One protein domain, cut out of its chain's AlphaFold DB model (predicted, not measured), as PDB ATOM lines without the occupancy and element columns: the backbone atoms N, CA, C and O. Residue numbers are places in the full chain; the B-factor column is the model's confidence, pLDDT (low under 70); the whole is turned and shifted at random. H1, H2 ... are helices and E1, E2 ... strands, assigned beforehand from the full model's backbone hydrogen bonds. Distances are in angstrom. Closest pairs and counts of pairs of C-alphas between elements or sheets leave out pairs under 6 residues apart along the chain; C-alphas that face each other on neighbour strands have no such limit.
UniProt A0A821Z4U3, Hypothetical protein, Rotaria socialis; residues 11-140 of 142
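This is residues 11 to 140 of the 142 residues of the protein "Hypothetical protein" of Rotaria socialis (UniProt A0A821Z4U3). What shape is this? A strongly twisted sheet, curled like part of a barrel, makes the body with the short strand pair E1 and E3 packed on it, while a long arm, residues 114 to 140, sticks out and holds H1. What builds it? The printed part has 130 residues with six named strands and then one named helix, under half of them in named elements, of mixed class. The larger sheet, E2 E6 E5 E4, is mixed. How spread out is it? It is extended, with a radius of gyration of the C-alphas of 23.0 A and spans of 78 by 41 by 27 A.

What pairs with E1? E1, residues 11 to 14, is the antiparallel neighbour of E3, residues 32 to 36; N 12 and O 34, 2.9 A apart, are within hydrogen-bond range. How is the larger sheet joined? E2, residues 26 to 28, is parallel to E6, residues 102 to 109, with N 27 and O 107 2.9 A apart. E4, residues 42 to 47, E5, residues 82 to 92, and E6 form a meander of two hairpins, each strand the antiparallel neighbour of the one before; N 45 and O 89 are 2.9 A apart, N 86 and O 104 2.8 A. Where do the sheets come close? The closest C-alphas of E1 and E6, Ile 11 and Lys 104, are 6.7 A apart. And the helix? H1, residues 123 to 139, is not on the sheet and stands free; 12 of its 13 O i to N i+4 pairs are within hydrogen-bond range.

Where does E1 begin? C-alpha 11 is at (-59.718, 26.611, 23.589). Which elements are long? E5 measures 32.8 A from first to last C-alpha, E6 22.5 A and H1 26.0 A, ending at C-alpha 139, (-1.880, 35.319, 49.119).

Is anything missing or long? The printed part has no cut; the links E1 to E2, E4 to E5 and E6 to H1 are long. Where is confidence low? The pLDDT is under 70 at residues 17 to 23, 58 to 63, 79 and 112 to 140.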
ATOM      1  N   ILE A  11     -60.921  25.915  23.106       96.06
ATOM      2  CA  ILE A  11     -59.718  26.611  23.589       96.06
ATOM      3  C   ILE A  11     -59.661  26.464  25.112       96.06
ATOM      4  O   ILE A  11     -60.498  27.035  25.825       96.06
ATOM      5  N   ILE A  12     -58.692  25.692  25.602       93.50
ATOM      6  CA  ILE A  12     -58.633  25.229  26.991       93.50
ATOM      7  C   ILE A  12     -57.277  25.600  27.607       93.50
ATOM      8  O   ILE A  12     -56.235  25.235  27.066       93.50
ATOM      9  N   PRO A  13     -57.255  26.309  28.749       92.56
ATOM     10  CA  PRO A  13     -56.027  26.483  29.509       92.56
ATOM     11  C   PRO A  13     -55.674  25.187  30.247       92.56
ATOM     12  O   PRO A  13     -56.470  24.671  31.033       92.56
ATOM     13  N   LEU A  14     -54.462  24.688  30.028       90.88
ATOM     14  CA  LEU A  14     -53.898  23.561  30.756       90.88
ATOM     15  C   LEU A  14     -53.377  24.061  32.105       90.88
ATOM     16  O   LEU A  14     -52.287  24.623  32.210       90.88
ATOM     17  N   ARG A  15     -54.195  23.883  33.140       82.75
ATOM     18  CA  ARG A  15     -53.860  24.193  34.531       82.75
ATOM     19  C   ARG A  15     -54.471  23.154  35.457       82.75
ATOM     20  O   ARG A  15     -55.548  22.633  35.168       82.75
ATOM     21  N   SER A  16     -53.833  22.914  36.598       72.50
ATOM     22  CA  SER A  16     -54.466  22.169  37.685       72.50
ATOM     23  C   SER A  16     -55.704  22.935  38.142       72.50
ATOM     24  O   SER A  16     -55.629  24.126  38.453       72.50
ATOM     25  N   VAL A  17     -56.859  22.273  38.147       65.50
ATOM     26  CA  VAL A  17     -58.101  22.867  38.645       65.50
ATOM     27  C   VAL A  17     -57.949  23.030  40.155       65.50
ATOM     28  O   VAL A  17     -58.098  22.074  40.909       65.50
ATOM     29  N   GLN A  18     -57.591  24.229  40.608       60.69
ATOM     30  CA  GLN A  18     -57.583  24.540  42.032       60.69
ATOM     31  C   GLN A  18     -59.031  24.725  42.491       60.69
ATOM     32  O   GLN A  18     -59.720  25.657  42.062       60.69
ATOM     33  N   TYR A  19     -59.500  23.816  43.346       58.16
ATOM     34  CA  TYR A  19     -60.798  23.927  44.004       58.16
ATOM     35  C   TYR A  19     -60.881  25.273  44.743       58.16
ATOM     36  O   TYR A  19     -60.032  25.577  45.575       58.16
ATOM     37  N   GLY A  20     -61.878  26.097  44.402       62.84
ATOM     38  CA  GLY A  20     -62.106  27.419  45.009       62.84
ATOM     39  C   GLY A  20     -61.705  28.633  44.157       62.84
ATOM     40  O   GLY A  20     -62.077  29.751  44.501       62.84
ATOM     41  N   GLN A  21     -61.021  28.452  43.020       60.69
ATOM     42  CA  GLN A  21     -60.726  29.558  42.097       60.69
ATOM     43  C   GLN A  21     -61.976  29.947  41.287       60.69
ATOM     44  O   GLN A  21     -62.450  29.192  40.435       60.69
ATOM     45  N   THR A  22     -62.508  31.147  41.526       57.19
ATOM     46  CA  THR A  22     -63.718  31.676  40.862       57.19
ATOM     47  C   THR A  22     -63.442  32.272  39.479       57.19
ATOM     48  O   THR A  22     -64.363  32.455  38.679       57.19
ATOM     49  N   GLN A  23     -62.178  32.545  39.140       65.31
ATOM     50  CA  GLN A  23     -61.822  33.186  37.877       65.31
ATOM     51  C   GLN A  23     -61.607  32.167  36.745       65.31
ATOM     52  O   GLN A  23     -60.499  31.731  36.413       65.31
ATOM     53  N   LYS A  24     -62.718  31.796  36.102       73.50
ATOM     54  CA  LYS A  24     -62.764  30.855  34.966       73.50
ATOM     55  C   LYS A  24     -61.931  31.299  33.749       73.50
ATOM     56  O   LYS A  24     -61.526  30.447  32.963       73.50
ATOM     57  N   PHE A  25     -61.678  32.601  33.598       85.19
ATOM     58  CA  PHE A  25     -61.005  33.193  32.431       85.19
ATOM     59  C   PHE A  25     -59.684  33.898  32.754       85.19
ATOM     60  O   PHE A  25     -59.061  34.442  31.847       85.19
ATOM     61  N   THR A  26     -59.237  33.874  34.007       88.31
ATOM     62  CA  THR A  26     -57.933  34.428  34.380       88.31
ATOM     63  C   THR A  26     -56.881  33.340  34.269       88.31
ATOM     64  O   THR A  26     -57.060  32.241  34.798       88.31
ATOM     65  N   ILE A  27     -55.806  33.636  33.555       88.50
ATOM     66  CA  ILE A  27     -54.648  32.763  33.371       88.50
ATOM     67  C   ILE A  27     -53.386  33.570  33.626       88.50
ATOM     68  O   ILE A  27     -53.434  34.786  33.784       88.50
ATOM     69  N   ASN A  28     -52.247  32.898  33.644       86.69
ATOM     70  CA  ASN A  28     -50.973  33.567  33.811       86.69
ATOM     71  C   ASN A  28     -50.054  33.351  32.606       86.69
ATOM     72  O   ASN A  28     -50.318  32.502  31.752       86.69
ATOM     73  N   THR A  29     -48.969  34.117  32.542       86.19
ATOM     74  CA  THR A  29     -47.973  34.062  31.457       86.19
ATOM     75  C   THR A  29     -47.396  32.659  31.224       86.19
ATOM     76  O   THR A  29     -47.081  32.308  30.087       86.19
ATOM     77  N   ASN A  30     -47.328  31.825  32.264       86.62
ATOM     78  CA  ASN A  30     -46.807  30.457  32.197       86.62
ATOM     79  C   ASN A  30     -47.856  29.404  31.810       86.62
ATOM     80  O   ASN A  30     -47.487  28.268  31.512       86.62
ATOM     81  N   THR A  31     -49.141  29.755  31.771       88.38
ATOM     82  CA  THR A  31     -50.218  28.819  31.424       88.38
ATOM     83  C   THR A  31     -50.049  28.336  29.980       88.38
ATOM     84  O   THR A  31     -49.731  29.123  29.088       88.38
ATOM     85  N   LEU A  32     -50.247  27.039  29.739       92.62
ATOM     86  CA  LEU A  32     -50.296  26.468  28.390       92.62
ATOM     87  C   LEU A  32     -51.731  26.531  27.851       92.62
ATOM     88  O   LEU A  32     -52.674  26.247  28.584       92.62
ATOM     89  N   ILE A  33     -51.903  26.858  26.572       94.44
ATOM     90  CA  ILE A  33     -53.193  26.764  25.876       94.44
ATOM     91  C   ILE A  33     -53.196  25.549  24.966       94.44
ATOM     92  O   ILE A  33     -52.341  25.411  24.090       94.44
ATOM     93  N   GLU A  34     -54.203  24.704  25.145       96.44
ATOM     94  CA  GLU A  34     -54.565  23.644  24.222       96.44
ATOM     95  C   GLU A  34     -55.740  24.082  23.345       96.44
ATOM     96  O   GLU A  34     -56.677  24.739  23.811       96.44
ATOM     97  N   ILE A  35     -55.676  23.718  22.063       97.25
ATOM     98  CA  ILE A  35     -56.780  23.887  21.125       97.25
ATOM     99  C   ILE A  35     -57.075  22.527  20.500       97.25
ATOM    100  O   ILE A  35     -56.196  21.920  19.896       97.25
ATOM    101  N   SER A  36     -58.304  22.042  20.643       96.12
ATOM    102  CA  SER A  36     -58.710  20.715  20.168       96.12
ATOM    103  C   SER A  36     -60.033  20.771  19.406       96.12
ATOM    104  O   SER A  36     -60.814  21.699  19.582       96.12
ATOM    105  N   SER A  37     -60.297  19.793  18.540       95.50
ATOM    106  CA  SER A  37     -61.601  19.602  17.890       95.50
ATOM    107  C   SER A  37     -62.012  18.141  18.033       95.50
ATOM    108  O   SER A  37     -61.170  17.246  17.982       95.50
ATOM    109  N   GLU A  38     -63.309  17.894  18.207       94.12
ATOM    110  CA  GLU A  38     -63.871  16.537  18.226       94.12
ATOM    111  C   GLU A  38     -63.827  15.878  16.839       94.12
ATOM    112  O   GLU A  38     -63.833  14.652  16.720       94.12
ATOM    113  N   THR A  39     -63.789  16.687  15.775       93.50
ATOM    114  CA  THR A  39     -63.679  16.183  14.405       93.50
ATOM    115  C   THR A  39     -62.240  15.763  14.133       93.50
ATOM    116  O   THR A  39     -61.310  16.548  14.304       93.50
ATOM    117  N   LYS A  40     -62.052  14.514  13.703       90.81
ATOM    118  CA  LYS A  40     -60.744  13.995  13.285       90.81
ATOM    119  C   LYS A  40     -60.347  14.563  11.920       90.81
ATOM    120  O   LYS A  40     -61.200  15.007  11.162       90.81
ATOM    121  N   GLU A  41     -59.054  14.487  11.603       91.50
ATOM    122  CA  GLU A  41     -58.508  14.865  10.287       91.50
ATOM    123  C   GLU A  41     -58.764  16.326   9.891       91.50
ATOM    124  O   GLU A  41     -59.023  16.650   8.731       91.50
ATOM    125  N   VAL A  42     -58.647  17.216  10.876       95.88
ATOM    126  CA  VAL A  42     -58.714  18.662  10.682       95.88
ATOM    127  C   VAL A  42     -57.385  19.316  11.030       95.88
ATOM    128  O   VAL A  42     -56.675  18.873  11.935       95.88
ATOM    129  N   ASP A  43     -57.082  20.399  10.332       96.44
ATOM    130  CA  ASP A  43     -56.082  21.376  10.723       96.44
ATOM    131  C   ASP A  43     -56.770  22.518  11.475       96.44
ATOM    132  O   ASP A  43     -57.840  22.992  11.094       96.44
ATOM    133  N   ILE A  44     -56.167  22.959  12.577       97.38
ATOM    134  CA  ILE A  44     -56.708  24.045  13.395       97.38
ATOM    135  C   ILE A  44     -55.863  25.294  13.169       97.38
ATOM    136  O   ILE A  44     -54.634  25.247  13.238       97.38
ATOM    137  N   TYR A  45     -56.530  26.421  12.954       96.00
ATOM    138  CA  TYR A  45     -55.911  27.728  12.778       96.00
ATOM    139  C   TYR A  45     -56.471  28.706  13.796       96.00
ATOM    140  O   TYR A  45     -57.655  28.650  14.133       96.00
ATOM    141  N   TYR A  46     -55.633  29.605  14.298       95.81
ATOM    142  CA  TYR A  46     -56.023  30.548  15.333       95.81
ATOM    143  C   TYR A  46     -55.350  31.909  15.179       95.81
ATOM    144  O   TYR A  46     -54.377  32.055  14.449       95.81
ATOM    145  N   SER A  47     -55.874  32.898  15.888       94.12
ATOM    146  CA  SER A  47     -55.299  34.231  16.040       94.12
ATOM    147  C   SER A  47     -55.305  34.619  17.518       94.12
ATOM    148  O   SER A  47     -56.105  34.098  18.299       94.12
ATOM    149  N   LEU A  48     -54.400  35.515  17.913       91.56
ATOM    150  CA  LEU A  48     -54.260  35.999  19.297       91.56
ATOM    151  C   LEU A  48     -54.643  37.478  19.465       91.56
ATOM    152  O   LEU A  48     -54.790  37.961  20.585       91.56
ATOM    153  N   ASP A  49     -54.821  38.188  18.352       86.38
ATOM    154  CA  ASP A  49     -55.204  39.601  18.276       86.38
ATOM    155  C   ASP A  49     -56.730  39.798  18.168       86.38
ATOM    156  O   ASP A  49     -57.217  40.920  18.038       86.38
ATOM    157  N   GLY A  50     -57.505  38.709  18.199       88.81
ATOM    158  CA  GLY A  50     -58.958  38.729  18.032       88.81
ATOM    159  C   GLY A  50     -59.441  38.906  16.586       88.81
ATOM    160  O   GLY A  50     -60.657  38.996  16.367       88.81
ATOM    161  N   SER A  51     -58.553  38.922  15.590       91.50
ATOM    162  CA  SER A  51     -58.933  38.903  14.170       91.50
ATOM    163  C   SER A  51     -59.525  37.545  13.766       91.50
ATOM    164  O   SER A  51     -59.307  36.539  14.439       91.50
ATOM    165  N   LYS A  52     -60.330  37.481  12.696       92.25
ATOM    166  CA  LYS A  52     -60.837  36.193  12.196       92.25
ATOM    167  C   LYS A  52     -59.658  35.403  11.598       92.25
ATOM    168  O   LYS A  52     -59.030  35.940  10.691       92.25
ATOM    169  N   PRO A  53     -59.377  34.167  12.056       93.12
ATOM    170  CA  PRO A  53     -58.387  33.321  11.407       93.12
ATOM    171  C   PRO A  53     -58.817  33.054   9.964       93.12
ATOM    172  O   PRO A  53     -59.953  32.645   9.720       93.12
ATOM    173  N   ASP A  54     -57.907  33.306   9.036       90.25
ATOM    174  CA  ASP A  54     -58.069  33.056   7.607       90.25
ATOM    175  C   ASP A  54     -56.958  32.095   7.146       90.25
ATOM    176  O   ASP A  54     -55.808  32.521   6.998       90.25
ATOM    177  N   PRO A  55     -57.263  30.790   7.013       87.19
ATOM    178  CA  PRO A  55     -56.314  29.759   6.588       87.19
ATOM    179  C   PRO A  55     -55.918  29.845   5.109       87.19
ATOM    180  O   PRO A  55     -54.884  29.295   4.727       87.19
ATOM    181  N   PHE A  56     -56.724  30.516   4.281       85.12
ATOM    182  CA  PHE A  56     -56.585  30.526   2.820       85.12
ATOM    183  C   PHE A  56     -56.022  31.839   2.272       85.12
ATOM    184  O   PHE A  56     -55.692  31.922   1.087       85.12
ATOM    185  N   THR A  57     -55.886  32.870   3.110       75.69
ATOM    186  CA  THR A  57     -55.323  34.147   2.674       75.69
ATOM    187  C   THR A  57     -53.858  34.016   2.254       75.69
ATOM    188  O   THR A  57     -52.976  33.611   3.012       75.69
ATOM    189  N   THR A  58     -53.583  34.402   1.011       63.75
ATOM    190  CA  THR A  58     -52.232  34.500   0.442       63.75
ATOM    191  C   THR A  58     -51.611  35.881   0.668       63.75
ATOM    192  O   THR A  58     -50.420  36.079   0.417       63.75
ATOM    193  N   LEU A  59     -52.400  36.846   1.160       59.75
ATOM    194  CA  LEU A  59     -51.993  38.238   1.309       59.75
ATOM    195  C   LEU A  59     -51.047  38.409   2.503       59.75
ATOM    196  O   LEU A  59     -51.379  38.165   3.661       59.75
ATOM    197  N   THR A  60     -49.838  38.876   2.193       53.91
ATOM    198  CA  THR A  60     -48.704  39.021   3.121       53.91
ATOM    199  C   THR A  60     -48.929  40.057   4.234       53.91
ATOM    200  O   THR A  60     -48.153  40.140   5.182       53.91
ATOM    201  N   THR A  61     -49.979  40.873   4.135       53.69
ATOM    202  CA  THR A  61     -50.031  42.168   4.822       53.69
ATOM    203  C   THR A  61     -50.496  42.100   6.279       53.69
ATOM    204  O   THR A  61     -50.296  43.069   7.002       53.69
ATOM    205  N   ARG A  62     -51.073  40.982   6.748       57.34
ATOM    206  CA  ARG A  62     -51.377  40.744   8.177       57.34
ATOM    207  C   ARG A  62     -51.589  39.250   8.445       57.34
ATOM    208  O   ARG A  62     -52.714  38.768   8.507       57.34
ATOM    209  N   ARG A  63     -50.496  38.497   8.600       66.56
ATOM    210  CA  ARG A  63     -50.555  37.092   9.039       66.56
ATOM    211  C   ARG A  63     -50.777  37.009  10.552       66.56
ATOM    212  O   ARG A  63     -49.847  36.741  11.302       66.56
ATOM    213  N   SER A  64     -52.001  37.277  11.000       83.31
ATOM    214  CA  SER A  64     -52.430  36.991  12.378       83.31
ATOM    215  C   SER A  64     -52.877  35.534  12.559       83.31
ATOM    216  O   SER A  64     -52.961  35.056  13.689       83.31
ATOM    217  N   THR A  65     -53.141  34.824  11.455       91.38
ATOM    218  CA  THR A  65     -53.479  33.398  11.438       91.38
ATOM    219  C   THR A  65     -52.239  32.533  11.659       91.38
ATOM    220  O   THR A  65     -51.274  32.591  10.897       91.38
ATOM    221  N   ILE A  66     -52.300  31.669  12.665       92.19
ATOM    222  CA  ILE A  66     -51.263  30.714  13.048       92.19
ATOM    223  C   ILE A  66     -51.867  29.310  12.994       92.19
ATOM    224  O   ILE A  66     -52.968  29.082  13.492       92.19
ATOM    225  N   GLN A  67     -51.152  28.349  12.407       94.38
ATOM    226  CA  GLN A  67     -51.565  26.946  12.455       94.38
ATOM    227  C   GLN A  67     -51.201  26.336  13.811       94.38
ATOM    228  O   GLN A  67     -50.042  26.367  14.237       94.38
ATOM    229  N   TYR A  68     -52.184  25.754  14.487       96.12
ATOM    230  CA  TYR A  68     -51.988  25.059  15.748       96.12
ATOM    231  C   TYR A  68     -51.280  23.720  15.520       96.12
ATOM    232  O   TYR A  68     -51.696  22.906  14.696       96.12
ATOM    233  N   ARG A  69     -50.193  23.489  16.264       95.06
ATOM    234  CA  ARG A  69     -49.389  22.254  16.179       95.06
ATOM    235  C   ARG A  69     -49.286  21.503  17.498       95.06
ATOM    236  O   ARG A  69     -49.145  20.287  17.491       95.06
ATOM    237  N   LYS A  70     -49.296  22.227  18.612       95.25
ATOM    238  CA  LYS A  70     -49.165  21.697  19.969       95.25
ATOM    239  C   LYS A  70     -49.562  22.772  20.979       95.25
ATOM    240  O   LYS A  70     -49.593  23.950  20.605       95.25
ATOM    241  N   PRO A  71     -49.802  22.404  22.249       96.00
ATOM    242  CA  PRO A  71     -50.008  23.386  23.299       96.00
ATOM    243  C   PRO A  71     -48.867  24.407  23.372       96.00
ATOM    244  O   PRO A  71     -47.697  24.062  23.174       96.00
ATOM    245  N   PHE A  72     -49.203  25.669  23.640       92.75
ATOM    246  CA  PHE A  72     -48.240  26.773  23.650       92.75
ATOM    247  C   PHE A  72     -48.403  27.669  24.878       92.75
ATOM    248  O   PHE A  72     -49.504  27.837  25.394       92.75
ATOM    249  N   HIS A  73     -47.294  28.257  25.339       88.94
ATOM    250  CA  HIS A  73     -47.322  29.243  26.419       88.94
ATOM    251  C   HIS A  73     -47.764  30.591  25.867       88.94
ATOM    252  O   HIS A  73     -47.247  31.027  24.833       88.94
ATOM    253  N   ILE A  74     -48.656  31.271  26.587       84.12
ATOM    254  CA  ILE A  74     -49.088  32.623  26.222       84.12
ATOM    255  C   ILE A  74     -47.894  33.584  26.173       84.12
ATOM    256  O   ILE A  74     -47.764  34.328  25.205       84.12
ATOM    257  N   SER A  75     -46.991  33.526  27.159       80.31
ATOM    258  CA  SER A  75     -45.833  34.432  27.262       80.31
ATOM    259  C   SER A  75     -44.914  34.437  26.047       80.31
ATOM    260  O   SER A  75     -44.303  35.451  25.743       80.31
ATOM    261  N   LYS A  76     -44.813  33.314  25.329       79.19
ATOM    262  CA  LYS A  76     -43.956  33.204  24.140       79.19
ATOM    263  C   LYS A  76     -44.595  33.791  22.882       79.19
ATOM    264  O   LYS A  76     -43.932  33.855  21.855       79.19
ATOM    265  N   GLN A  77     -45.879  34.139  22.938       74.88
ATOM    266  CA  GLN A  77     -46.673  34.532  21.773       74.88
ATOM    267  C   GLN A  77     -47.222  35.962  21.868       74.88
ATOM    268  O   GLN A  77     -47.620  36.521  20.850       74.88
ATOM    269  N   ILE A  78     -47.246  36.561  23.062       75.19
ATOM    270  CA  ILE A  78     -47.698  37.942  23.279       75.19
ATOM    271  C   ILE A  78     -46.597  38.771  23.943       75.19
ATOM    272  O   ILE A  78     -45.825  38.253  24.742       75.19
ATOM    273  N   ALA A  79     -46.550  40.068  23.633       65.12
ATOM    274  CA  ALA A  79     -45.530  40.979  24.158       65.12
ATOM    275  C   ALA A  79     -45.848  41.542  25.558       65.12
ATOM    276  O   ALA A  79     -44.945  42.034  26.229       65.12
ATOM    277  N   SER A  80     -47.107  41.498  26.009       71.31
ATOM    278  CA  SER A  80     -47.524  42.086  27.289       71.31
ATOM    279  C   SER A  80     -48.653  41.305  27.955       71.31
ATOM    280  O   SER A  80     -49.508  40.732  27.282       71.31
ATOM    281  N   ALA A  81     -48.676  41.324  29.289       79.75
ATOM    282  CA  ALA A  81     -49.806  40.855  30.084       79.75
ATOM    283  C   ALA A  81     -51.067  41.709  29.830       79.75
ATOM    284  O   ALA A  81     -50.985  42.830  29.321       79.75
ATOM    285  N   GLY A  82     -52.236  41.170  30.176       86.62
ATOM    286  CA  GLY A  82     -53.536  41.812  29.986       86.62
ATOM    287  C   GLY A  82     -54.536  40.951  29.215       86.62
ATOM    288  O   GLY A  82     -54.449  39.723  29.174       86.62
ATOM    289  N   LYS A  83     -55.531  41.600  28.605       90.56
ATOM    290  CA  LYS A  83     -56.629  40.908  27.924       90.56
ATOM    291  C   LYS A  83     -56.178  40.346  26.576       90.56
ATOM    292  O   LYS A  83     -55.854  41.099  25.663       90.56
ATOM    293  N   VAL A  84     -56.263  39.028  26.423       91.56
ATOM    294  CA  VAL A  84     -55.932  38.316  25.181       91.56
ATOM    295  C   VAL A  84     -57.176  37.648  24.630       91.56
ATOM    296  O   VAL A  84     -57.901  36.981  25.367       91.56
ATOM    297  N   THR A  85     -57.428  37.803  23.331       93.75
ATOM    298  CA  THR A  85     -58.567  37.168  22.661       93.75
ATOM    299  C   THR A  85     -58.077  36.196  21.607       93.75
ATOM    300  O   THR A  85     -57.544  36.593  20.577       93.75
ATOM    301  N   ILE A  86     -58.316  34.915  21.861       95.00
ATOM    302  CA  ILE A  86     -57.994  33.829  20.949       95.00
ATOM    303  C   ILE A  86     -59.225  33.525  20.103       95.00
ATOM    304  O   ILE A  86     -60.299  33.244  20.647       95.00
ATOM    305  N   LYS A  87     -59.079  33.552  18.780       96.44
ATOM    306  CA  LYS A  87     -60.086  33.008  17.861       96.44
ATOM    307  C   LYS A  87     -59.526  31.793  17.154       96.44
ATOM    308  O   LYS A  87     -58.356  31.810  16.805       96.44
ATOM    309  N   ALA A  88     -60.335  30.759  16.943       97.31
ATOM    310  CA  ALA A  88     -59.884  29.537  16.281       97.31
ATOM    311  C   ALA A  88     -60.938  28.948  15.341       97.31
ATOM    312  O   ALA A  88     -62.139  29.083  15.579       97.31
ATOM    313  N   ILE A  89     -60.475  28.276  14.291       96.75
ATOM    314  CA  ILE A  89     -61.277  27.563  13.294       96.75
ATOM    315  C   ILE A  89     -60.625  26.210  12.989       96.75
ATOM    316  O   ILE A  89     -59.399  26.101  12.992       96.75
ATOM    317  N   ALA A  90     -61.439  25.181  12.762       97.38
ATOM    318  CA  ALA A  90     -60.987  23.892  12.251       97.38
ATOM    319  C   ALA A  90     -61.336  23.786  10.765       97.38
ATOM    320  O   ALA A  90     -62.463  24.084  10.373       97.38
ATOM    321  N   VAL A  91     -60.381  23.334   9.962       95.56
ATOM    322  CA  VAL A  91     -60.501  23.128   8.516       95.56
ATOM    323  C   VAL A  91     -60.218  21.664   8.229       95.56
ATOM    324  O   VAL A  91     -59.276  21.100   8.781       95.56
ATOM    325  N   SER A  92     -61.019  21.015   7.396       94.62
ATOM    326  CA  SER A  92     -60.724  19.648   6.962       94.62
ATOM    327  C   SER A  92     -59.429  19.592   6.151       94.62
ATOM    328  O   SER A  92     -59.071  20.547   5.468       94.62
ATOM    329  N   LYS A  93     -58.731  18.453   6.177       91.44
ATOM    330  CA  LYS A  93     -57.493  18.260   5.395       91.44
ATOM    331  C   LYS A  93     -57.643  18.461   3.885       91.44
ATOM    332  O   LYS A  93     -56.657  18.752   3.217       91.44
ATOM    333  N   ASP A  94     -58.847  18.278   3.346       88.94
ATOM    334  CA  ASP A  94     -59.157  18.561   1.940       88.94
ATOM    335  C   ASP A  94     -59.248  20.071   1.635       88.94
ATOM    336  O   ASP A  94     -59.270  20.455   0.468       88.94
ATOM    337  N   GLY A  95     -59.280  20.931   2.661       87.31
ATOM    338  CA  GLY A  95     -59.391  22.383   2.536       87.31
ATOM    339  C   GLY A  95     -60.774  22.880   2.108       87.31
ATOM    340  O   GLY A  95     -60.911  24.053   1.774       87.31
ATOM    341  N   ILE A  96     -61.798  22.021   2.082       88.38
ATOM    342  CA  ILE A  96     -63.118  22.362   1.523       88.38
ATOM    343  C   ILE A  96     -64.097  22.799   2.613       88.38
ATOM    344  O   ILE A  96     -64.979  23.627   2.375       88.38
ATOM    345  N   ARG A  97     -63.989  22.215   3.808       92.06
ATOM    346  CA  ARG A  97     -64.954  22.412   4.888       92.06
ATOM    347  C   ARG A  97     -64.288  23.100   6.063       92.06
ATOM    348  O   ARG A  97     -63.145  22.816   6.414       92.06
ATOM    349  N   GLU A  98     -65.062  23.949   6.721       93.75
ATOM    350  CA  GLU A  98     -64.635  24.669   7.912       93.75
ATOM    351  C   GLU A  98     -65.676  24.548   9.026       93.75
ATOM    352  O   GLU A  98     -66.871  24.347   8.786       93.75
ATOM    353  N   SER A  99     -65.219  24.684  10.265       95.62
ATOM    354  CA  SER A  99     -66.088  24.885  11.414       95.62
ATOM    355  C   SER A  99     -66.523  26.346  11.539       95.62
ATOM    356  O   SER A  99     -65.974  27.254  10.919       95.62
ATOM    357  N   VAL A 100     -67.444  26.610  12.465       95.50
ATOM    358  CA  VAL A 100     -67.636  27.972  12.982       95.50
ATOM    359  C   VAL A 100     -66.372  28.424  13.731       95.50
ATOM    360  O   VAL A 100     -65.667  27.604  14.327       95.50
ATOM    361  N   VAL A 101     -66.097  29.731  13.712       96.69
ATOM    362  CA  VAL A 101     -65.017  30.348  14.494       96.69
ATOM    363  C   VAL A 101     -65.416  30.418  15.967       96.69
ATOM    364  O   VAL A 101     -66.409  31.058  16.316       96.69
ATOM    365  N   VAL A 102     -64.615  29.823  16.847       97.62
ATOM    366  CA  VAL A 102     -64.751  29.987  18.300       97.62
ATOM    367  C   VAL A 102     -63.963  31.212  18.762       97.62
ATOM    368  O   VAL A 102     -62.916  31.528  18.202       97.62
ATOM    369  N   THR A 103     -64.452  31.912  19.787       97.06
ATOM    370  CA  THR A 103     -63.757  33.043  20.421       97.06
ATOM    371  C   THR A 103     -63.631  32.793  21.918       97.06
ATOM    372  O   THR A 103     -64.612  32.456  22.581       97.06
ATOM    373  N   LYS A 104     -62.430  32.985  22.464       95.12
ATOM    374  CA  LYS A 104     -62.151  32.870  23.893       95.12
ATOM    375  C   LYS A 104     -61.261  34.017  24.343       95.12
ATOM    376  O   LYS A 104     -60.173  34.204  23.813       95.12
ATOM    377  N   THR A 105     -61.717  34.757  25.343       93.75
ATOM    378  CA  THR A 105     -60.942  35.843  25.943       93.75
ATOM    379  C   THR A 105     -60.433  35.416  27.307       93.75
ATOM    380  O   THR A 105     -61.184  34.845  28.102       93.75
ATOM    381  N   PHE A 106     -59.163  35.707  27.562       91.81
ATOM    382  CA  PHE A 106     -58.498  35.478  28.830       91.81
ATOM    383  C   PHE A 106     -57.959  36.786  29.392       91.81
ATOM    384  O   PHE A 106     -57.541  37.670  28.641       91.81
ATOM    385  N   ASP A 107     -57.967  36.889  30.713       91.44
ATOM    386  CA  ASP A 107     -57.235  37.916  31.443       91.44
ATOM    387  C   ASP A 107     -55.891  37.326  31.879       91.44
ATOM    388  O   ASP A 107     -55.858  36.373  32.661       91.44
ATOM    389  N   VAL A 108     -54.797  37.806  31.288       90.44
ATOM    390  CA  VAL A 108     -53.456  37.253  31.483       90.44
ATOM    391  C   VAL A 108     -52.723  38.073  32.528       90.44
ATOM    392  O   VAL A 108     -52.345  39.214  32.280       90.44
ATOM    393  N   GLN A 109     -52.465  37.462  33.676       88.19
ATOM    394  CA  GLN A 109     -51.633  38.045  34.717       88.19
ATOM    395  C   GLN A 109     -50.156  37.782  34.421       88.19
ATOM    396  O   GLN A 109     -49.771  36.656  34.082       88.19
ATOM    397  N   SER A 110     -49.327  38.820  34.560       82.06
ATOM    398  CA  SER A 110     -47.879  38.629  34.616       82.06
ATOM    399  C   SER A 110     -47.554  37.895  35.905       82.06
ATOM    400  O   SER A 110     -47.963  38.330  36.979       82.06
ATOM    401  N   VAL A 111     -46.845  36.776  35.798       79.56
ATOM    402  CA  VAL A 111     -46.090  36.252  36.934       79.56
ATOM    403  C   VAL A 111     -44.660  36.652  36.662       79.56
ATOM    404  O   VAL A 111     -44.054  36.132  35.720       79.56
ATOM    405  N   ASP A 112     -44.151  37.597  37.444       62.03
ATOM    406  CA  ASP A 112     -42.716  37.806  37.509       62.03
ATOM    407  C   ASP A 112     -42.126  36.496  38.020       62.03
ATOM    408  O   ASP A 112     -42.569  35.931  39.023       62.03
ATOM    409  N   SER A 113     -41.194  35.935  37.262       52.78
ATOM    410  CA  SER A 113     -40.424  34.783  37.699       52.78
ATOM    411  C   SER A 113     -39.458  35.229  38.796       52.78
ATOM    412  O   SER A 113     -38.256  35.292  38.567       52.78
ATOM    413  N   GLU A 114     -39.982  35.556  39.973       50.72
ATOM    414  CA  GLU A 114     -39.200  35.758  41.184       50.72
ATOM    415  C   GLU A 114     -39.614  34.725  42.239       50.72
ATOM    416  O   GLU A 114     -40.715  34.737  42.778       50.72
ATOM    417  N   GLN A 115     -38.660  33.818  42.479       41.41
ATOM    418  CA  GLN A 115     -38.429  33.031  43.691       41.41
ATOM    419  C   GLN A 115     -39.465  31.962  44.076       41.41
ATOM    420  O   GLN A 115     -40.497  32.204  44.695       41.41
ATOM    421  N   SER A 116     -39.092  30.703  43.829       34.16
ATOM    422  CA  SER A 116     -39.540  29.582  44.656       34.16
ATOM    423  C   SER A 116     -39.102  29.804  46.115       34.16
ATOM    424  O   SER A 116     -37.895  29.917  46.341       34.16
ATOM    425  N   PRO A 117     -39.997  29.781  47.117       41.94
ATOM    426  CA  PRO A 117     -39.616  29.828  48.531       41.94
ATOM    427  C   PRO A 117     -39.168  28.444  49.048       41.94
ATOM    428  O   PRO A 117     -39.543  28.041  50.143       41.94
ATOM    429  N   ALA A 118     -38.428  27.674  48.241       43.16
ATOM    430  CA  ALA A 118     -38.095  26.288  48.571       43.16
ATOM    431  C   ALA A 118     -36.725  26.095  49.239       43.16
ATOM    432  O   ALA A 118     -36.629  25.188  50.047       43.16
ATOM    433  N   ASP A 119     -35.705  26.937  49.019       44.03
ATOM    434  CA  ASP A 119     -34.353  26.645  49.535       44.03
ATOM    435  C   ASP A 119     -33.597  27.908  50.000       44.03
ATOM    436  O   ASP A 119     -32.606  28.334  49.406       44.03
ATOM    437  N   GLU A 120     -34.039  28.531  51.098       47.22
ATOM    438  CA  GLU A 120     -33.282  29.620  51.750       47.22
ATOM    439  C   GLU A 120     -32.067  29.136  52.569       47.22
ATOM    440  O   GLU A 120     -31.273  29.956  53.034       47.22
ATOM    441  N   HIS A 121     -31.852  27.825  52.718       47.47
ATOM    442  CA  HIS A 121     -30.770  27.307  53.567       47.47
ATOM    443  C   HIS A 121     -29.502  26.829  52.843       47.47
ATOM    444  O   HIS A 121     -28.477  26.697  53.507       47.47
ATOM    445  N   GLU A 122     -29.489  26.649  51.517       49.88
ATOM    446  CA  GLU A 122     -28.292  26.118  50.829       49.88
ATOM    447  C   GLU A 122     -27.403  27.176  50.154       49.88
ATOM    448  O   GLU A 122     -26.205  26.955  49.962       49.88
ATOM    449  N   ASN A 123     -27.918  28.377  49.879       47.25
ATOM    450  CA  ASN A 123     -27.159  29.373  49.115       47.25
ATOM    451  C   ASN A 123     -26.155  30.206  49.933       47.25
ATOM    452  O   ASN A 123     -25.327  30.890  49.337       47.25
ATOM    453  N   LYS A 124     -26.140  30.137  51.273       49.34
ATOM    454  CA  LYS A 124     -25.091  30.821  52.063       49.34
ATOM    455  C   LYS A 124     -23.752  30.082  52.055       49.34
ATOM    456  O   LYS A 124     -22.711  30.728  52.030       49.34
ATOM    457  N   PHE A 125     -23.766  28.752  51.984       52.56
ATOM    458  CA  PHE A 125     -22.542  27.948  52.041       52.56
ATOM    459  C   PHE A 125     -21.692  28.085  50.766       52.56
ATOM    460  O   PHE A 125     -20.464  28.152  50.820       52.56
ATOM    461  N   VAL A 126     -22.343  28.200  49.603       55.09
ATOM    462  CA  VAL A 126     -21.652  28.296  48.307       55.09
ATOM    463  C   VAL A 126     -20.979  29.661  48.118       55.09
ATOM    464  O   VAL A 126     -19.875  29.721  47.575       55.09
ATOM    465  N   TYR A 127     -21.591  30.748  48.604       53.78
ATOM    466  CA  TYR A 127     -20.970  32.076  48.553       53.78
ATOM    467  C   TYR A 127     -19.770  32.196  49.501       53.78
ATOM    468  O   TYR A 127     -18.779  32.823  49.133       53.78
ATOM    469  N   GLU A 128     -19.809  31.564  50.676       55.69
ATOM    470  CA  GLU A 128     -18.724  31.650  51.664       55.69
ATOM    471  C   GLU A 128     -17.470  30.872  51.214       55.69
ATOM    472  O   GLU A 128     -16.367  31.423  51.216       55.69
ATOM    473  N   ILE A 129     -17.641  29.669  50.645       57.44
ATOM    474  CA  ILE A 129     -16.531  28.879  50.068       57.44
ATOM    475  C   ILE A 129     -15.865  29.589  48.877       57.44
ATOM    476  O   ILE A 129     -14.656  29.451  48.652       57.44
ATOM    477  N   GLN A 130     -16.628  30.343  48.079       52.78
ATOM    478  CA  GLN A 130     -16.070  31.079  46.941       52.78
ATOM    479  C   GLN A 130     -15.234  32.287  47.375       52.78
ATOM    480  O   GLN A 130     -14.264  32.620  46.689       52.78
ATOM    481  N   GLN A 131     -15.564  32.920  48.503       57.75
ATOM    482  CA  GLN A 131     -14.793  34.050  49.023       57.75
ATOM    483  C   GLN A 131     -13.488  33.590  49.684       57.75
ATOM    484  O   GLN A 131     -12.445  34.183  49.406       57.75
ATOM    485  N   GLU A 132     -13.493  32.496  50.454       56.97
ATOM    486  CA  GLU A 132     -12.259  31.943  51.047       56.97
ATOM    487  C   GLU A 132     -11.241  31.521  49.980       56.97
ATOM    488  O   GLU A 132     -10.082  31.941  50.021       56.97
ATOM    489  N   LYS A 133     -11.679  30.801  48.935       57.81
ATOM    490  CA  LYS A 133     -10.781  30.390  47.839       57.81
ATOM    491  C   LYS A 133     -10.154  31.579  47.111       57.81
ATOM    492  O   LYS A 133      -9.009  31.496  46.670       57.81
ATOM    493  N   LYS A 134     -10.885  32.691  46.981       55.97
ATOM    494  CA  LYS A 134     -10.404  33.895  46.290       55.97
ATOM    495  C   LYS A 134      -9.379  34.666  47.125       55.97
ATOM    496  O   LYS A 134      -8.440  35.223  46.559       55.97
ATOM    497  N   VAL A 135      -9.530  34.667  48.450       58.41
ATOM    498  CA  VAL A 135      -8.578  35.293  49.380       58.41
ATOM    499  C   VAL A 135      -7.270  34.502  49.449       58.41
ATOM    500  O   VAL A 135      -6.199  35.111  49.462       58.41
ATOM    501  N   ASP A 136      -7.324  33.171  49.412       58.41
ATOM    502  CA  ASP A 136      -6.113  32.343  49.474       58.41
ATOM    503  C   ASP A 136      -5.318  32.336  48.158       58.41
ATOM    504  O   ASP A 136      -4.088  32.392  48.183       58.41
ATOM    505  N   LEU A 137      -5.990  32.403  47.004       56.78
ATOM    506  CA  LEU A 137      -5.330  32.589  45.700       56.78
ATOM    507  C   LEU A 137      -4.590  33.935  45.583       56.78
ATOM    508  O   LEU A 137      -3.594  34.031  44.868       56.78
ATOM    509  N   LEU A 138      -5.041  34.972  46.295       57.38
ATOM    510  CA  LEU A 138      -4.382  36.283  46.321       57.38
ATOM    511  C   LEU A 138      -3.160  36.331  47.251       57.38
ATOM    512  O   LEU A 138      -2.313  37.209  47.084       57.38
ATOM    513  N   LYS A 139      -3.029  35.394  48.197       57.41
ATOM    514  CA  LYS A 139      -1.880  35.319  49.119       57.41
ATOM    515  C   LYS A 139      -0.668  34.578  48.548       57.41
ATOM    516  O   LYS A 139       0.407  34.684  49.121       57.41
ATOM    517  N   ILE A 140      -0.822  33.857  47.437       55.97
ATOM    518  CA  ILE A 140       0.248  33.034  46.837       55.97
ATOM    519  C   ILE A 140       1.086  33.817  45.804       55.97
ATOM    520  O   ILE A 140       2.191  33.403  45.471       55.97
TER     521      ILE A 140